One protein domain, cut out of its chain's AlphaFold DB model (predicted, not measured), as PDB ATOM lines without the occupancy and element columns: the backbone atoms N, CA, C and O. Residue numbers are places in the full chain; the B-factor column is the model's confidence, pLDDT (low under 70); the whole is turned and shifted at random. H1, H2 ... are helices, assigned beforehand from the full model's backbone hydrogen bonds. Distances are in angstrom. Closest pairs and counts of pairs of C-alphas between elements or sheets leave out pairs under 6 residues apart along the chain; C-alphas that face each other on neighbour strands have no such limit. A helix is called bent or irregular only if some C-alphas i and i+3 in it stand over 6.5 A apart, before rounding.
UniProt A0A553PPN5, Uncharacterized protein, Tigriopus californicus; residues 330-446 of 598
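Overview. This is residues 330 to 446 of the 598 residues of an uncharacterized protein of Tigriopus californicus (UniProt A0A553PPN5). Three helices, H1, H2 and H6, stand side by side in a slightly curved row, with H4 crossing slantwise over one side of it. From the end of H4 the long helix H5 runs away from this body as an arm, residues 414 to 429 fold back from its far end to H6, and the short H3 continues beyond the far end of H2. The printed part has 117 residues, with six named helices in the order H1 to H6 and no named strand; the class is all helix. It is only just compact, close to loose, with a radius of gyration of the C-alphas of 16.1 A. The outline is flat, spanning 49 by 42 by 19 A.

Along the chain. The printed part begins with H1, residues 330 to 339, 14.2 A from first to last C-alpha; C-alpha 330 is at (142.485, 222.745, 110.223). H2 follows as residues 345 to 361 and is 24.2 A long. H3, residues 363 to 368, measures 8.7 A. H4 comprises residues 375 to 385 and measures 15.5 A. H5, residues 388 to 413, is the longest helix at 37.3 A; it runs from C-alpha 388 at (150.583, 240.943, 96.367) to C-alpha 413 at (122.271, 263.110, 106.347). H6, residues 430 to 445, is 23.2 A long, and C-alpha 445 is at (136.541, 234.862, 82.187). No helix is bent.

Arrangement. H4 is the hub, touching H1, H5 and H6. It touches H1 at a steep tilt of 47 degrees, the same way, where the C-alphas of Thr 339 and Ala 385, the closest of the two helices, are 5.8 A apart. H4 and H5 form a helical hairpin, at a tilt of 35.4 degrees that is only just steep; H5 touches H4 with residues 390 to 394 alone, and the closest C-alphas are those of Val 383 and Gln 391, 5.9 A apart. H4 and H6 only just touch, with 3 pairs of C-alphas within 8 A; H6 does so with residues 430 to 433 alone, and the closest C-alphas, those of Asn 375 and Tyr 430, are 6.0 A apart. H1 and H2 form another helical hairpin, opposite ways at a shallow tilt of 17 degrees, with the C-alphas of Gly 338 and Ile 352 closest at 4.1 A. H2 touches H6 too, opposite ways at a shallow tilt of 24 degrees, with the C-alphas of Thr 346 and Thr 441 closest at 5.9 A. H2 and H4 are close but not clearly touching, with their closest C-alphas, those of Ile 352 and Phe 382, 7.4 A apart. H5 and H6 are likewise close but not clearly touching, with the C-alphas of Phe 397 and Trp 436 closest at 7.6 A. H3 touches no helix and meets H2 only through their link. Among the pairs that are apart are H1 and H6, H2 and H5, and H3 and H4. In H1, H2, H3, H4 and H5 every O i to N i+4 pair is within hydrogen-bond range; in H6 11 of 12 are.

Size, cuts and confidence. The two C-alphas farthest apart, those of Ala 342 and Gly 416, are 52.1 A from each other, and the first and last printed C-alphas, of Val 330 and Thr 446, are 34.4 A apart. The printed residues run from 330 to 446 without a cut. The link from H5 to H6, 16 residues, is long; the link from H3 to H4 is short, and the others are tight. The mean pLDDT of the printed part is 83.2, and the model's confidence is under 70 at residue 342, residues 371 to 373, residue 376 and residues 443 to 446.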
ATOM      1  N   VAL A 330     143.376 222.715 111.390       85.44
ATOM      2  CA  VAL A 330     142.485 222.745 110.223       85.44
ATOM      3  C   VAL A 330     142.385 224.158 109.646       85.44
ATOM      4  O   VAL A 330     142.492 224.330 108.430       85.44
ATOM      5  N   ALA A 331     142.241 225.181 110.494       82.19
ATOM      6  CA  ALA A 331     142.194 226.570 110.046       82.19
ATOM      7  C   ALA A 331     143.481 227.002 109.344       82.19
ATOM      8  O   ALA A 331     143.432 227.506 108.217       82.19
ATOM      9  N   GLY A 332     144.632 226.733 109.960       82.81
ATOM     10  CA  GLY A 332     145.940 227.005 109.373       82.81
ATOM     11  C   GLY A 332     146.148 226.267 108.050       82.81
ATOM     12  O   GLY A 332     146.653 226.849 107.090       82.81
ATOM     13  N   TYR A 333     145.717 225.008 107.957       85.69
ATOM     14  CA  TYR A 333     145.788 224.234 106.721       85.69
ATOM     15  C   TYR A 333     144.891 224.807 105.622       85.69
ATOM     16  O   TYR A 333     145.366 224.985 104.503       85.69
ATOM     17  N   CYS A 334     143.634 225.149 105.920       86.69
ATOM     18  CA  CYS A 334     142.728 225.794 104.966       86.69
ATOM     19  C   CYS A 334     143.320 227.107 104.434       86.69
ATOM     20  O   CYS A 334     143.325 227.335 103.225       86.69
ATOM     21  N   ILE A 335     143.874 227.951 105.308       85.38
ATOM     22  CA  ILE A 335     144.493 229.219 104.899       85.38
ATOM     23  C   ILE A 335     145.702 228.964 103.992       85.38
ATOM     24  O   ILE A 335     145.767 229.526 102.897       85.38
ATOM     25  N   ARG A 336     146.627 228.077 104.394       84.75
ATOM     26  CA  ARG A 336     147.806 227.722 103.583       84.75
ATOM     27  C   ARG A 336     147.411 227.119 102.238       84.75
ATOM     28  O   ARG A 336     147.903 227.553 101.205       84.75
ATOM     29  N   ASN A 337     146.493 226.160 102.221       84.00
ATOM     30  CA  ASN A 337     146.070 225.497 100.991       84.00
ATOM     31  C   ASN A 337     145.335 226.458 100.042       84.00
ATOM     32  O   ASN A 337     145.520 226.399  98.828       84.00
ATOM     33  N   GLY A 338     144.546 227.386 100.590       82.88
ATOM     34  CA  GLY A 338     143.900 228.436  99.810       82.88
ATOM     35  C   GLY A 338     144.891 229.402  99.161       82.88
ATOM     36  O   GLY A 338     144.613 229.919  98.085       82.88
ATOM     37  N   THR A 339     146.050 229.632  99.781       82.56
ATOM     38  CA  THR A 339     146.995 230.686  99.379       82.56
ATOM     39  C   THR A 339     148.250 230.188  98.665       82.56
ATOM     40  O   THR A 339     148.824 230.938  97.886       82.56
ATOM     41  N   MET A 340     148.639 228.922  98.841       78.81
ATOM     42  CA  MET A 340     149.835 228.320  98.229       78.81
ATOM     43  C   MET A 340     149.572 227.593  96.896       78.81
ATOM     44  O   MET A 340     150.419 226.832  96.428       78.81
ATOM     45  N   SER A 341     148.402 227.767  96.276       73.00
ATOM     46  CA  SER A 341     148.067 227.065  95.031       73.00
ATOM     47  C   SER A 341     149.003 227.493  93.892       73.00
ATOM     48  O   SER A 341     148.932 228.619  93.437       73.00
ATOM     49  N   ALA A 342     149.852 226.609  93.358       65.38
ATOM     50  CA  ALA A 342     150.791 226.937  92.268       65.38
ATOM     51  C   ALA A 342     150.123 227.175  90.885       65.38
ATOM     52  O   ALA A 342     150.706 226.887  89.841       65.38
ATOM     53  N   GLY A 343     148.880 227.656  90.869       74.81
ATOM     54  CA  GLY A 343     148.041 227.806  89.691       74.81
ATOM     55  C   GLY A 343     147.885 229.243  89.203       74.81
ATOM     56  O   GLY A 343     148.383 230.217  89.771       74.81
ATOM     57  N   SER A 344     147.122 229.374  88.124       81.69
ATOM     58  CA  SER A 344     146.663 230.652  87.588       81.69
ATOM     59  C   SER A 344     145.953 231.505  88.659       81.69
ATOM     60  O   SER A 344     145.402 230.963  89.623       81.69
ATOM     61  N   PRO A 345     145.850 232.837  88.485       80.19
ATOM     62  CA  PRO A 345     145.110 233.698  89.417       80.19
ATOM     63  C   PRO A 345     143.667 233.227  89.673       80.19
ATOM     64  O   PRO A 345     143.124 233.386  90.762       80.19
ATOM     65  N   THR A 346     143.042 232.592  88.678       81.88
ATOM     66  CA  THR A 346     141.686 232.040  88.799       81.88
ATOM     67  C   THR A 346     141.639 230.813  89.711       81.88
ATOM     68  O   THR A 346     140.677 230.647  90.460       81.88
ATOM     69  N   GLU A 347     142.663 229.960  89.662       84.19
ATOM     70  CA  GLU A 347     142.790 228.790  90.536       84.19
ATOM     71  C   GLU A 347     143.086 229.209  91.975       84.19
ATOM     72  O   GLU A 347     142.440 228.693  92.882       84.19
ATOM     73  N   HIS A 348     143.934 230.223  92.176       83.50
ATOM     74  CA  HIS A 348     144.144 230.848  93.484       83.50
ATOM     75  C   HIS A 348     142.834 231.360  94.091       83.50
ATOM     76  O   HIS A 348     142.464 230.976  95.197       83.50
ATOM     77  N   VAL A 349     142.073 232.182  93.360       86.31
ATOM     78  CA  VAL A 349     140.794 232.721  93.857       86.31
ATOM     79  C   VAL A 349     139.798 231.601  94.171       86.31
ATOM     80  O   VAL A 349     139.060 231.686  95.156       86.31
ATOM     81  N   LYS A 350     139.774 230.539  93.358       87.62
ATOM     82  CA  LYS A 350     138.943 229.359  93.612       87.62
ATOM     83  C   LYS A 350     139.371 228.640  94.899       87.62
ATOM     84  O   LYS A 350     138.506 228.368  95.727       87.62
ATOM     85  N   ALA A 351     140.668 228.405  95.094       87.19
ATOM     86  CA  ALA A 351     141.212 227.753  96.285       87.19
ATOM     87  C   ALA A 351     140.938 228.562  97.565       87.19
ATOM     88  O   ALA A 351     140.500 228.000  98.571       87.19
ATOM     89  N   ILE A 352     141.103 229.889  97.515       88.38
ATOM     90  CA  ILE A 352     140.748 230.804  98.613       88.38
ATOM     91  C   ILE A 352     139.260 230.681  98.937       88.38
ATOM     92  O   ILE A 352     138.884 230.556 100.099       88.38
ATOM     93  N   LYS A 353     138.398 230.692  97.914       88.00
ATOM     94  CA  LYS A 353     136.948 230.606  98.097       88.00
ATOM     95  C   LYS A 353     136.523 229.282  98.730       88.00
ATOM     96  O   LYS A 353     135.703 229.287  99.644       88.00
ATOM     97  N   GLU A 354     137.068 228.165  98.255       87.50
ATOM     98  CA  GLU A 354     136.795 226.833  98.809       87.50
ATOM     99  C   GLU A 354     137.265 226.737 100.267       87.50
ATOM    100  O   GLU A 354     136.501 226.311 101.131       87.50
ATOM    101  N   SER A 355     138.465 227.241 100.562       88.25
ATOM    102  CA  SER A 355     139.044 227.228 101.911       88.25
ATOM    103  C   SER A 355     138.295 228.136 102.889       88.25
ATOM    104  O   SER A 355     138.038 227.755 104.029       88.25
ATOM    105  N   MET A 356     137.882 229.327 102.449       87.12
ATOM    106  CA  MET A 356     137.070 230.233 103.262       87.12
ATOM    107  C   MET A 356     135.679 229.646 103.523       87.12
ATOM    108  O   MET A 356     135.162 229.755 104.633       87.12
ATOM    109  N   SER A 357     135.074 228.995 102.523       86.31
ATOM    110  CA  SER A 357     133.787 228.316 102.692       86.31
ATOM    111  C   SER A 357     133.890 227.149 103.674       86.31
ATOM    112  O   SER A 357     132.995 226.993 104.500       86.31
ATOM    113  N   ALA A 358     134.964 226.357 103.613       85.44
ATOM    114  CA  ALA A 358     135.237 225.286 104.571       85.44
ATOM    115  C   ALA A 358     135.286 225.825 106.010       85.44
ATOM    116  O   ALA A 358     134.572 225.338 106.888       85.44
ATOM    117  N   LEU A 359     136.049 226.896 106.241       85.62
ATOM    118  CA  LEU A 359     136.162 227.512 107.568       85.62
ATOM    119  C   LEU A 359     134.853 228.116 108.062       85.62
ATOM    120  O   LEU A 359     134.505 227.970 109.231       85.62
ATOM    121  N   HIS A 360     134.100 228.750 107.167       84.75
ATOM    122  CA  HIS A 360     132.784 229.278 107.498       84.75
ATOM    123  C   HIS A 360     131.800 228.163 107.886       84.75
ATOM    124  O   HIS A 360     131.058 228.306 108.854       84.75
ATOM    125  N   ASN A 361     131.833 227.029 107.181       83.31
ATOM    126  CA  ASN A 361     130.983 225.872 107.462       83.31
ATOM    127  C   ASN A 361     131.294 225.227 108.824       83.31
ATOM    128  O   ASN A 361     130.382 224.742 109.493       83.31
ATOM    129  N   MET A 362     132.555 225.266 109.261       82.38
ATOM    130  CA  MET A 362     132.996 224.749 110.562       82.38
ATOM    131  C   MET A 362     132.801 225.739 111.723       82.38
ATOM    132  O   MET A 362     133.101 225.392 112.862       82.38
ATOM    133  N   ARG A 363     132.259 226.945 111.484       83.31
ATOM    134  CA  ARG A 363     132.094 228.003 112.504       83.31
ATOM    135  C   ARG A 363     131.491 227.499 113.819       83.31
ATOM    136  O   ARG A 363     131.994 227.848 114.878       83.31
ATOM    137  N   LYS A 364     130.452 226.661 113.759       80.62
ATOM    138  CA  LYS A 364     129.799 226.126 114.967       80.62
ATOM    139  C   LYS A 364     130.737 225.287 115.835       80.62
ATOM    140  O   LYS A 364     130.597 225.307 117.051       80.62
ATOM    141  N   VAL A 365     131.673 224.559 115.219       79.12
ATOM    142  CA  VAL A 365     132.673 223.757 115.940       79.12
ATOM    143  C   VAL A 365     133.649 224.680 116.665       79.12
ATOM    144  O   VAL A 365     133.909 224.493 117.850       79.12
ATOM    145  N   TYR A 366     134.113 225.735 115.995       78.31
ATOM    146  CA  TYR A 366     134.963 226.753 116.616       78.31
ATOM    147  C   TYR A 366     134.260 227.465 117.777       78.31
ATOM    148  O   TYR A 366     134.827 227.571 118.860       78.31
ATOM    149  N   GLU A 367     132.996 227.859 117.596       79.56
ATOM    150  CA  GLU A 367     132.176 228.453 118.659       79.56
ATOM    151  C   GLU A 367     132.036 227.510 119.868       79.56
ATOM    152  O   GLU A 367     132.175 227.956 121.007       79.56
ATOM    153  N   SER A 368     131.811 226.204 119.650       77.69
ATOM    154  CA  SER A 368     131.699 225.226 120.747       77.69
ATOM    155  C   SER A 368     133.007 224.991 121.502       77.69
ATOM    156  O   SER A 368     132.974 224.763 122.709       77.69
ATOM    157  N   GLU A 369     134.146 225.114 120.820       72.12
ATOM    158  CA  GLU A 369     135.489 225.026 121.413       72.12
ATOM    159  C   GLU A 369     135.948 226.363 122.029       72.12
ATOM    160  O   GLU A 369     137.095 226.504 122.446       72.12
ATOM    161  N   LYS A 370     135.056 227.366 122.104       73.81
ATOM    162  CA  LYS A 370     135.353 228.736 122.565       73.81
ATOM    163  C   LYS A 370     136.466 229.421 121.756       73.81
ATOM    164  O   LYS A 370     137.134 230.325 122.256       73.81
ATOM    165  N   ILE A 371     136.644 229.015 120.500       66.62
ATOM    166  CA  ILE A 371     137.562 229.635 119.546       66.62
ATOM    167  C   ILE A 371     136.791 230.733 118.814       66.62
ATOM    168  O   ILE A 371     135.956 230.468 117.945       66.62
ATOM    169  N   ASP A 372     137.069 231.985 119.169       61.41
ATOM    170  CA  ASP A 372     136.401 233.140 118.577       61.41
ATOM    171  C   ASP A 372     136.965 233.455 117.181       61.41
ATOM    172  O   ASP A 372     137.947 234.180 117.002       61.41
ATOM    173  N   MET A 373     136.358 232.853 116.159       63.72
ATOM    174  CA  MET A 373     136.717 233.076 114.762       63.72
ATOM    175  C   MET A 373     135.992 234.299 114.193       63.72
ATOM    176  O   MET A 373     135.023 234.198 113.431       63.72
ATOM    177  N   TYR A 374     136.508 235.487 114.510       71.50
ATOM    178  CA  TYR A 374     136.073 236.713 113.848       71.50
ATOM    179  C   TYR A 374     136.332 236.623 112.341       71.50
ATOM    180  O   TYR A 374     137.464 236.422 111.896       71.50
ATOM    181  N   ASN A 375     135.291 236.865 111.533       71.94
ATOM    182  CA  ASN A 375     135.415 236.959 110.071       71.94
ATOM    183  C   ASN A 375     136.548 237.910 109.657       71.94
ATOM    184  O   ASN A 375     137.266 237.624 108.705       71.94
ATOM    185  N   PHE A 376     136.721 239.007 110.397       69.75
ATOM    186  CA  PHE A 376     137.794 239.972 110.192       69.75
ATOM    187  C   PHE A 376     139.185 239.328 110.300       69.75
ATOM    188  O   PHE A 376     139.999 239.506 109.400       69.75
ATOM    189  N   ALA A 377     139.442 238.543 111.352       73.50
ATOM    190  CA  ALA A 377     140.734 237.893 111.569       73.50
ATOM    191  C   ALA A 377     141.024 236.845 110.484       73.50
ATOM    192  O   ALA A 377     142.123 236.806 109.938       73.50
ATOM    193  N   LEU A 378     140.019 236.056 110.096       79.31
ATOM    194  CA  LEU A 378     140.161 235.084 109.006       79.31
ATOM    195  C   LEU A 378     140.468 235.759 107.673       79.31
ATOM    196  O   LEU A 378     141.376 235.341 106.960       79.31
ATOM    197  N   ILE A 379     139.722 236.814 107.342       82.00
ATOM    198  CA  ILE A 379     139.942 237.582 106.117       82.00
ATOM    199  C   ILE A 379     141.338 238.203 106.137       82.00
ATOM    200  O   ILE A 379     142.030 238.123 105.128       82.00
ATOM    201  N   ALA A 380     141.777 238.761 107.267       81.00
ATOM    202  CA  ALA A 380     143.123 239.301 107.413       81.00
ATOM    203  C   ALA A 380     144.197 238.234 107.149       81.00
ATOM    204  O   ALA A 380     145.110 238.496 106.370       81.00
ATOM    205  N   SER A 381     144.046 237.024 107.698       82.62
ATOM    206  CA  SER A 381     144.973 235.907 107.462       82.62
ATOM    207  C   SER A 381     144.983 235.425 106.010       82.62
ATOM    208  O   SER A 381     146.040 235.120 105.467       82.62
ATOM    209  N   PHE A 382     143.825 235.372 105.344       86.62
ATOM    210  CA  PHE A 382     143.788 235.065 103.912       86.62
ATOM    211  C   PHE A 382     144.464 236.162 103.095       86.62
ATOM    212  O   PHE A 382     145.241 235.859 102.199       86.62
ATOM    213  N   VAL A 383     144.176 237.431 103.388       87.00
ATOM    214  CA  VAL A 383     144.742 238.572 102.664       87.00
ATOM    215  C   VAL A 383     146.256 238.627 102.840       87.00
ATOM    216  O   VAL A 383     146.947 238.788 101.845       87.00
ATOM    217  N   SER A 384     146.790 238.444 104.049       84.06
ATOM    218  CA  SER A 384     148.242 238.488 104.280       84.06
ATOM    219  C   SER A 384     148.996 237.375 103.551       84.06
ATOM    220  O   SER A 384     150.116 237.596 103.097       84.06
ATOM    221  N   ALA A 385     148.376 236.204 103.395       81.75
ATOM    222  CA  ALA A 385     148.973 235.064 102.711       81.75
ATOM    223  C   ALA A 385     148.726 235.048 101.184       81.75
ATOM    224  O   ALA A 385     149.343 234.257 100.475       81.75
ATOM    225  N   MET A 386     147.859 235.914 100.645       86.44
ATOM    226  CA  MET A 386     147.623 236.020  99.197       86.44
ATOM    227  C   MET A 386     148.804 236.636  98.427       86.44
ATOM    228  O   MET A 386     149.544 237.446  98.983       86.44
ATOM    229  N   PRO A 387     148.913 236.380  97.110       85.31
ATOM    230  CA  PRO A 387     149.753 237.160  96.199       85.31
ATOM    231  C   PRO A 387     149.523 238.684  96.290       85.31
ATOM    232  O   PRO A 387     148.385 239.143  96.426       85.31
ATOM    233  N   LEU A 388     150.600 239.478  96.184       84.81
ATOM    234  CA  LEU A 388     150.583 240.943  96.367       84.81
ATOM    235  C   LEU A 388     149.597 241.674  95.439       84.81
ATOM    236  O   LEU A 388     149.003 242.683  95.819       84.81
ATOM    237  N   ASP A 389     149.389 241.165  94.229       86.44
ATOM    238  CA  ASP A 389     148.426 241.700  93.270       86.44
ATOM    239  C   ASP A 389     146.979 241.522  93.751       86.44
ATOM    240  O   ASP A 389     146.172 242.450  93.641       86.44
ATOM    241  N   LEU A 390     146.639 240.373  94.339       87.56
ATOM    242  CA  LEU A 390     145.331 240.149  94.958       87.56
ATOM    243  C   LEU A 390     145.161 240.989  96.229       87.56
ATOM    244  O   LEU A 390     144.077 241.540  96.443       87.56
ATOM    245  N   GLN A 391     146.224 241.177  97.017       89.50
ATOM    246  CA  GLN A 391     146.208 242.082  98.174       89.50
ATOM    247  C   GLN A 391     145.901 243.529  97.762       89.50
ATOM    248  O   GLN A 391     145.013 244.172  98.330       89.50
ATOM    249  N   ALA A 392     146.580 244.037  96.730       89.00
ATOM    250  CA  ALA A 392     146.352 245.381  96.203       89.00
ATOM    251  C   ALA A 392     144.923 245.549  95.658       89.00
ATOM    252  O   ALA A 392     144.273 246.579  95.876       89.00
ATOM    253  N   GLN A 393     144.391 244.519  94.994       91.00
ATOM    254  CA  GLN A 393     143.012 244.508  94.506       91.00
ATOM    255  C   GLN A 393     141.982 244.486  95.638       91.00
ATOM    256  O   GLN A 393     140.952 245.159  95.534       91.00
ATOM    257  N   TRP A 394     142.240 243.747  96.720       93.19
ATOM    258  CA  TRP A 394     141.402 243.774  97.917       93.19
ATOM    259  C   TRP A 394     141.417 245.159  98.572       93.19
ATOM    260  O   TRP A 394     140.357 245.736  98.808       93.19
ATOM    261  N   SER A 395     142.594 245.753  98.773       91.19
ATOM    262  CA  SER A 395     142.736 247.110  99.322       91.19
ATOM    263  C   SER A 395     142.009 248.159  98.478       91.19
ATOM    264  O   SER A 395     141.274 248.991  99.015       91.19
ATOM    265  N   SER A 396     142.114 248.062  97.150       91.50
ATOM    266  CA  SER A 396     141.381 248.924  96.214       91.50
ATOM    267  C   SER A 396     139.864 248.744  96.333       91.50
ATOM    268  O   SER A 396     139.109 249.719  96.335       91.50
ATOM    269  N   PHE A 397     139.396 247.500  96.482       93.12
ATOM    270  CA  PHE A 397     137.986 247.198  96.713       93.12
ATOM    271  C   PHE A 397     137.485 247.783  98.044       93.12
ATOM    272  O   PHE A 397     136.418 248.404  98.064       93.12
ATOM    273  N   LYS A 398     138.268 247.674  99.130       91.81
ATOM    274  CA  LYS A 398     137.953 248.282 100.435       91.81
ATOM    275  C   LYS A 398     137.833 249.801 100.343       91.81
ATOM    276  O   LYS A 398     136.836 250.361 100.799       91.81
ATOM    277  N   ALA A 399     138.812 250.464  99.723       90.94
ATOM    278  CA  ALA A 399     138.809 251.915  99.544       90.94
ATOM    279  C   ALA A 399     137.570 252.381  98.767       90.94
ATOM    280  O   ALA A 399     136.866 253.297  99.197       90.94
ATOM    281  N   LYS A 400     137.233 251.674  97.681       91.38
ATOM    282  CA  LYS A 400     136.026 251.947  96.899       91.38
ATOM    283  C   LYS A 400     134.752 251.776  97.730       91.38
ATOM    284  O   LYS A 400     133.868 252.627  97.669       91.38
ATOM    285  N   LYS A 401     134.645 250.714  98.534       89.94
ATOM    286  CA  LYS A 401     133.483 250.497  99.413       89.94
ATOM    287  C   LYS A 401     133.344 251.563 100.495       89.94
ATOM    288  O   LYS A 401     132.226 252.001 100.760       89.94
ATOM    289  N   LYS A 402     134.458 252.028 101.059       90.31
ATOM    290  CA  LYS A 402     134.473 253.147 102.009       90.31
ATOM    291  C   LYS A 402     133.969 254.438 101.363       90.31
ATOM    292  O   LYS A 402     133.157 255.137 101.962       90.31
ATOM    293  N   GLN A 403     134.392 254.724 100.131       91.75
ATOM    294  CA  GLN A 403     133.907 255.877  99.368       91.75
ATOM    295  C   GLN A 403     132.407 255.765  99.046       91.75
ATOM    296  O   GLN A 403     131.663 256.716  99.278       91.75
ATOM    297  N   GLU A 404     131.946 254.600  98.567       90.06
ATOM    298  CA  GLU A 404     130.518 254.330  98.315       90.06
ATOM    299  C   GLU A 404     129.678 254.562  99.584       90.06
ATOM    300  O   GLU A 404     128.616 255.182  99.522       90.06
ATOM    301  N   TYR A 405     130.173 254.118 100.743       89.69
ATOM    302  CA  TYR A 405     129.512 254.332 102.027       89.69
ATOM    303  C   TYR A 405     129.505 255.800 102.465       89.69
ATOM    304  O   TYR A 405     128.491 256.272 102.974       89.69
ATOM    305  N   GLY A 406     130.600 256.536 102.245       90.00
ATOM    306  CA  GLY A 406     130.673 257.976 102.513       90.00
ATOM    307  C   GLY A 406     129.576 258.745 101.778       90.00
ATOM    308  O   GLY A 406     128.790 259.444 102.411       90.00
ATOM    309  N   LEU A 407     129.428 258.494 100.473       91.38
ATOM    310  CA  LEU A 407     128.367 259.089  99.652       91.38
ATOM    311  C   LEU A 407     126.962 258.698 100.141       91.38
ATOM    312  O   LEU A 407     126.053 259.528 100.178       91.38
ATOM    313  N   MET A 408     126.766 257.436 100.546       89.50
ATOM    314  CA  MET A 408     125.498 256.991 101.140       89.50
ATOM    315  C   MET A 408     125.198 257.704 102.463       89.50
ATOM    316  O   MET A 408     124.048 258.065 102.711       89.50
ATOM    317  N   ARG A 409     126.213 257.917 103.305       88.50
ATOM    318  CA  ARG A 409     126.094 258.596 104.601       88.50
ATOM    319  C   ARG A 409     125.791 260.081 104.441       88.50
ATOM    320  O   ARG A 409     124.889 260.569 105.113       88.50
ATOM    321  N   GLU A 410     126.458 260.767 103.518       87.44
ATOM    322  CA  GLU A 410     126.152 262.156 103.150       87.44
ATOM    323  C   GLU A 410     124.722 262.283 102.615       87.44
ATOM    324  O   GLU A 410     123.934 263.099 103.092       87.44
ATOM    325  N   SER A 411     124.330 261.400 101.689       87.94
ATOM    326  CA  SER A 411     122.964 261.386 101.164       87.94
ATOM    327  C   SER A 411     121.919 261.095 102.244       87.94
ATOM    328  O   SER A 411     120.816 261.634 102.154       87.94
ATOM    329  N   ALA A 412     122.225 260.245 103.230       85.75
ATOM    330  CA  ALA A 412     121.336 259.952 104.351       85.75
ATOM    331  C   ALA A 412     121.174 261.170 105.274       85.75
ATOM    332  O   ALA A 412     120.047 261.484 105.667       85.75
ATOM    333  N   LEU A 413     122.268 261.894 105.534       86.19
ATOM    334  CA  LEU A 413     122.271 263.110 106.347       86.19
ATOM    335  C   LEU A 413     121.321 264.167 105.766       86.19
ATOM    336  O   LEU A 413     120.508 264.741 106.487       86.19
ATOM    337  N   HIS A 414     121.344 264.354 104.443       80.69
ATOM    338  CA  HIS A 414     120.462 265.296 103.743       80.69
ATOM    339  C   HIS A 414     118.963 264.964 103.845       80.69
ATOM    340  O   HIS A 414     118.131 265.838 103.613       80.69
ATOM    341  N   VAL A 415     118.595 263.726 104.196       83.19
ATOM    342  CA  VAL A 415     117.197 263.309 104.415       83.19
ATOM    343  C   VAL A 415     116.850 263.120 105.895       83.19
ATOM    344  O   VAL A 415     115.833 262.495 106.197       83.19
ATOM    345  N   GLY A 416     117.672 263.653 106.806       82.69
ATOM    346  CA  GLY A 416     117.455 263.585 108.256       82.69
ATOM    347  C   GLY A 416     117.728 262.209 108.871       82.69
ATOM    348  O   GLY A 416     117.374 261.978 110.023       82.69
ATOM    349  N   ASN A 417     118.349 261.292 108.122       84.94
ATOM    350  CA  ASN A 417     118.751 259.981 108.619       84.94
ATOM    351  C   ASN A 417     120.239 259.998 108.988       84.94
ATOM    352  O   ASN A 417     121.067 260.496 108.231       84.94
ATOM    353  N   SER A 418     120.602 259.376 110.107       84.12
ATOM    354  CA  SER A 418     122.006 259.178 110.474       84.12
ATOM    355  C   SER A 418     122.406 257.729 110.214       84.12
ATOM    356  O   SER A 418     121.856 256.810 110.821       84.12
ATOM    357  N   LEU A 419     123.341 257.516 109.285       86.88
ATOM    358  CA  LEU A 419     124.040 256.238 109.168       86.88
ATOM    359  C   LEU A 419     125.230 256.218 110.140       86.88
ATOM    360  O   LEU A 419     125.867 257.265 110.342       86.88
ATOM    361  N   PRO A 420     125.548 255.049 110.728       88.94
ATOM    362  CA  PRO A 420     126.650 254.936 111.673       88.94
ATOM    363  C   PRO A 420     127.994 255.346 111.043       88.94
ATOM    364  O   PRO A 420     128.138 255.406 109.819       88.94
ATOM    365  N   PRO A 421     129.010 255.667 111.856       87.81
ATOM    366  CA  PRO A 421     130.367 255.835 111.356       87.81
ATOM    367  C   PRO A 421     130.857 254.565 110.652       87.81
ATOM    368  O   PRO A 421     130.513 253.448 111.042       87.81
ATOM    369  N   TRP A 422     131.688 254.747 109.624       86.56
ATOM    370  CA  TRP A 422     132.353 253.631 108.959       86.56
ATOM    371  C   TRP A 422     133.170 252.812 109.960       86.56
ATOM    372  O   TRP A 422     133.939 253.378 110.738       86.56
ATOM    373  N   ASN A 423     133.082 251.489 109.865       83.88
ATOM    374  CA  ASN A 423     133.992 250.580 110.548       83.88
ATOM    375  C   ASN A 423     134.484 249.482 109.596       83.88
ATOM    376  O   ASN A 423     133.871 249.197 108.566       83.88
ATOM    377  N   ALA A 424     135.613 248.875 109.953       73.06
ATOM    378  CA  ALA A 424     136.278 247.842 109.166       73.06
ATOM    379  C   ALA A 424     135.372 246.612 108.921       73.06
ATOM    380  O   ALA A 424     135.277 246.109 107.798       73.06
ATOM    381  N   GLY A 425     134.586 246.222 109.933       75.25
ATOM    382  CA  GLY A 425     133.636 245.105 109.874       75.25
ATOM    383  C   GLY A 425     132.511 245.258 108.839       75.25
ATOM    384  O   GLY A 425     131.907 244.261 108.445       75.25
ATOM    385  N   MET A 426     132.258 246.469 108.324       81.25
ATOM    386  CA  MET A 426     131.301 246.687 107.228       81.25
ATOM    387  C   MET A 426     131.775 246.091 105.892       81.25
ATOM    388  O   MET A 426     130.945 245.833 105.020       81.25
ATOM    389  N   VAL A 427     133.084 245.853 105.724       85.75
ATOM    390  CA  VAL A 427     133.669 245.231 104.519       85.75
ATOM    391  C   VAL A 427     134.421 243.944 104.819       85.75
ATOM    392  O   VAL A 427     134.393 243.022 104.010       85.75
ATOM    393  N   GLU A 428     135.075 243.848 105.970       83.25
ATOM    394  CA  GLU A 428     135.819 242.656 106.385       83.25
ATOM    395  C   GLU A 428     134.884 241.653 107.072       83.25
ATOM    396  O   GLU A 428     135.059 241.250 108.221       83.25
ATOM    397  N   ASN A 429     133.857 241.252 106.319       85.50
ATOM    398  CA  ASN A 429     132.922 240.181 106.640       85.50
ATOM    399  C   ASN A 429     132.854 239.161 105.495       85.50
ATOM    400  O   ASN A 429     133.241 239.441 104.355       85.50
ATOM    401  N   TYR A 430     132.373 237.961 105.822       83.12
ATOM    402  CA  TYR A 430     132.339 236.821 104.908       83.12
ATOM    403  C   TYR A 430     131.575 237.136 103.616       83.12
ATOM    404  O   TYR A 430     132.051 236.833 102.521       83.12
ATOM    405  N   GLU A 431     130.423 237.795 103.726       85.31
ATOM    406  CA  GLU A 431     129.549 238.117 102.602       85.31
ATOM    407  C   GLU A 431     130.259 239.031 101.601       85.31
ATOM    408  O   GLU A 431     130.311 238.749 100.402       85.31
ATOM    409  N   THR A 432     130.854 240.113 102.099       87.56
ATOM    410  CA  THR A 432     131.509 241.125 101.268       87.56
ATOM    411  C   THR A 432     132.789 240.590 100.633       87.56
ATOM    412  O   THR A 432     133.047 240.835  99.450       87.56
ATOM    413  N   PHE A 433     133.562 239.804 101.381       89.94
ATOM    414  CA  PHE A 433     134.758 239.147 100.868       89.94
ATOM    415  C   PHE A 433     134.425 238.114  99.781       89.94
ATOM    416  O   PHE A 433     135.054 238.096  98.723       89.94
ATOM    417  N   ASN A 434     133.367 237.320  99.969       88.50
ATOM    418  CA  ASN A 434     132.895 236.372  98.960       88.50
ATOM    419  C   ASN A 434     132.389 237.087  97.694       88.50
ATOM    420  O   ASN A 434     132.657 236.643  96.575       88.50
ATOM    421  N   VAL A 435     131.704 238.231  97.829       90.31
ATOM    422  CA  VAL A 435     131.342 239.080  96.678       90.31
ATOM    423  C   VAL A 435     132.590 239.511  95.908       90.31
ATOM    424  O   VAL A 435     132.606 239.401  94.681       90.31
ATOM    425  N   TRP A 436     133.643 239.952  96.598       93.94
ATOM    426  CA  TRP A 436     134.905 240.316  95.955       93.94
ATOM    427  C   TRP A 436     135.548 239.131  95.216       93.94
ATOM    428  O   TRP A 436     135.835 239.261  94.026       93.94
ATOM    429  N   LEU A 437     135.666 237.954  95.840       89.75
ATOM    430  CA  LEU A 437     136.191 236.740  95.187       89.75
ATOM    431  C   LEU A 437     135.388 236.351  93.925       89.75
ATOM    432  O   LEU A 437     135.947 235.932  92.906       89.75
ATOM    433  N   ASN A 438     134.065 236.540  93.944       88.50
ATOM    434  CA  ASN A 438     133.211 236.299  92.777       88.50
ATOM    435  C   ASN A 438     133.456 237.307  91.640       88.50
ATOM    436  O   ASN A 438     133.392 236.942  90.465       88.50
ATOM    437  N   LEU A 439     133.764 238.568  91.958       88.69
ATOM    438  CA  LEU A 439     134.135 239.564  90.946       88.69
ATOM    439  C   LEU A 439     135.475 239.223  90.281       88.69
ATOM    440  O   LEU A 439     135.634 239.445  89.076       88.69
ATOM    441  N   GLN A 440     136.409 238.642  91.038       87.00
ATOM    442  CA  GLN A 440     137.706 238.222  90.511       87.00
ATOM    443  C   GLN A 440     137.568 237.068  89.514       87.00
ATOM    444  O   GLN A 440     138.044 237.154  88.383       87.00
ATOM    445  N   THR A 441     136.796 236.035  89.865       80.75
ATOM    446  CA  THR A 441     136.520 234.903  88.953       80.75
ATOM    447  C   THR A 441     135.779 235.308  87.673       80.75
ATOM    448  O   THR A 441     136.003 234.717  86.615       80.75
ATOM    449  N   GLN A 442     134.911 236.324  87.726       78.31
ATOM    450  CA  GLN A 442     134.221 236.852  86.540       78.31
ATOM    451  C   GLN A 442     135.140 237.681  85.632       78.31
ATOM    452  O   GLN A 442     135.010 237.622  84.405       78.31
ATOM    453  N   SER A 443     136.080 238.427  86.211       69.31
ATOM    454  CA  SER A 443     137.015 239.266  85.454       69.31
ATOM    455  C   SER A 443     137.969 238.413  84.612       69.31
ATOM    456  O   SER A 443     138.129 238.682  83.421       69.31
ATOM    457  N   SER A 444     138.471 237.299  85.158       62.91
ATOM    458  CA  SER A 444     139.326 236.353  84.424       62.91
ATOM    459  C   SER A 444     138.636 235.701  83.220       62.91
ATOM    460  O   SER A 444     139.275 235.433  82.207       62.91
ATOM    461  N   ARG A 445     137.314 235.476  83.285       59.88
ATOM    462  CA  ARG A 445     136.541 234.862  82.187       59.88
ATOM    463  C   ARG A 445     136.299 235.790  80.999       59.88
ATOM    464  O   ARG A 445     135.986 235.307  79.917       59.88
ATOM    465  N   THR A 446     136.399 237.102  81.193       56.16
ATOM    466  CA  THR A 446     136.063 238.089  80.152       56.16
ATOM    467  C   THR A 446     137.283 238.655  79.424       56.16
ATOM    468  O   THR A 446     137.111 239.469  78.521       56.16
TER     469      THR A 446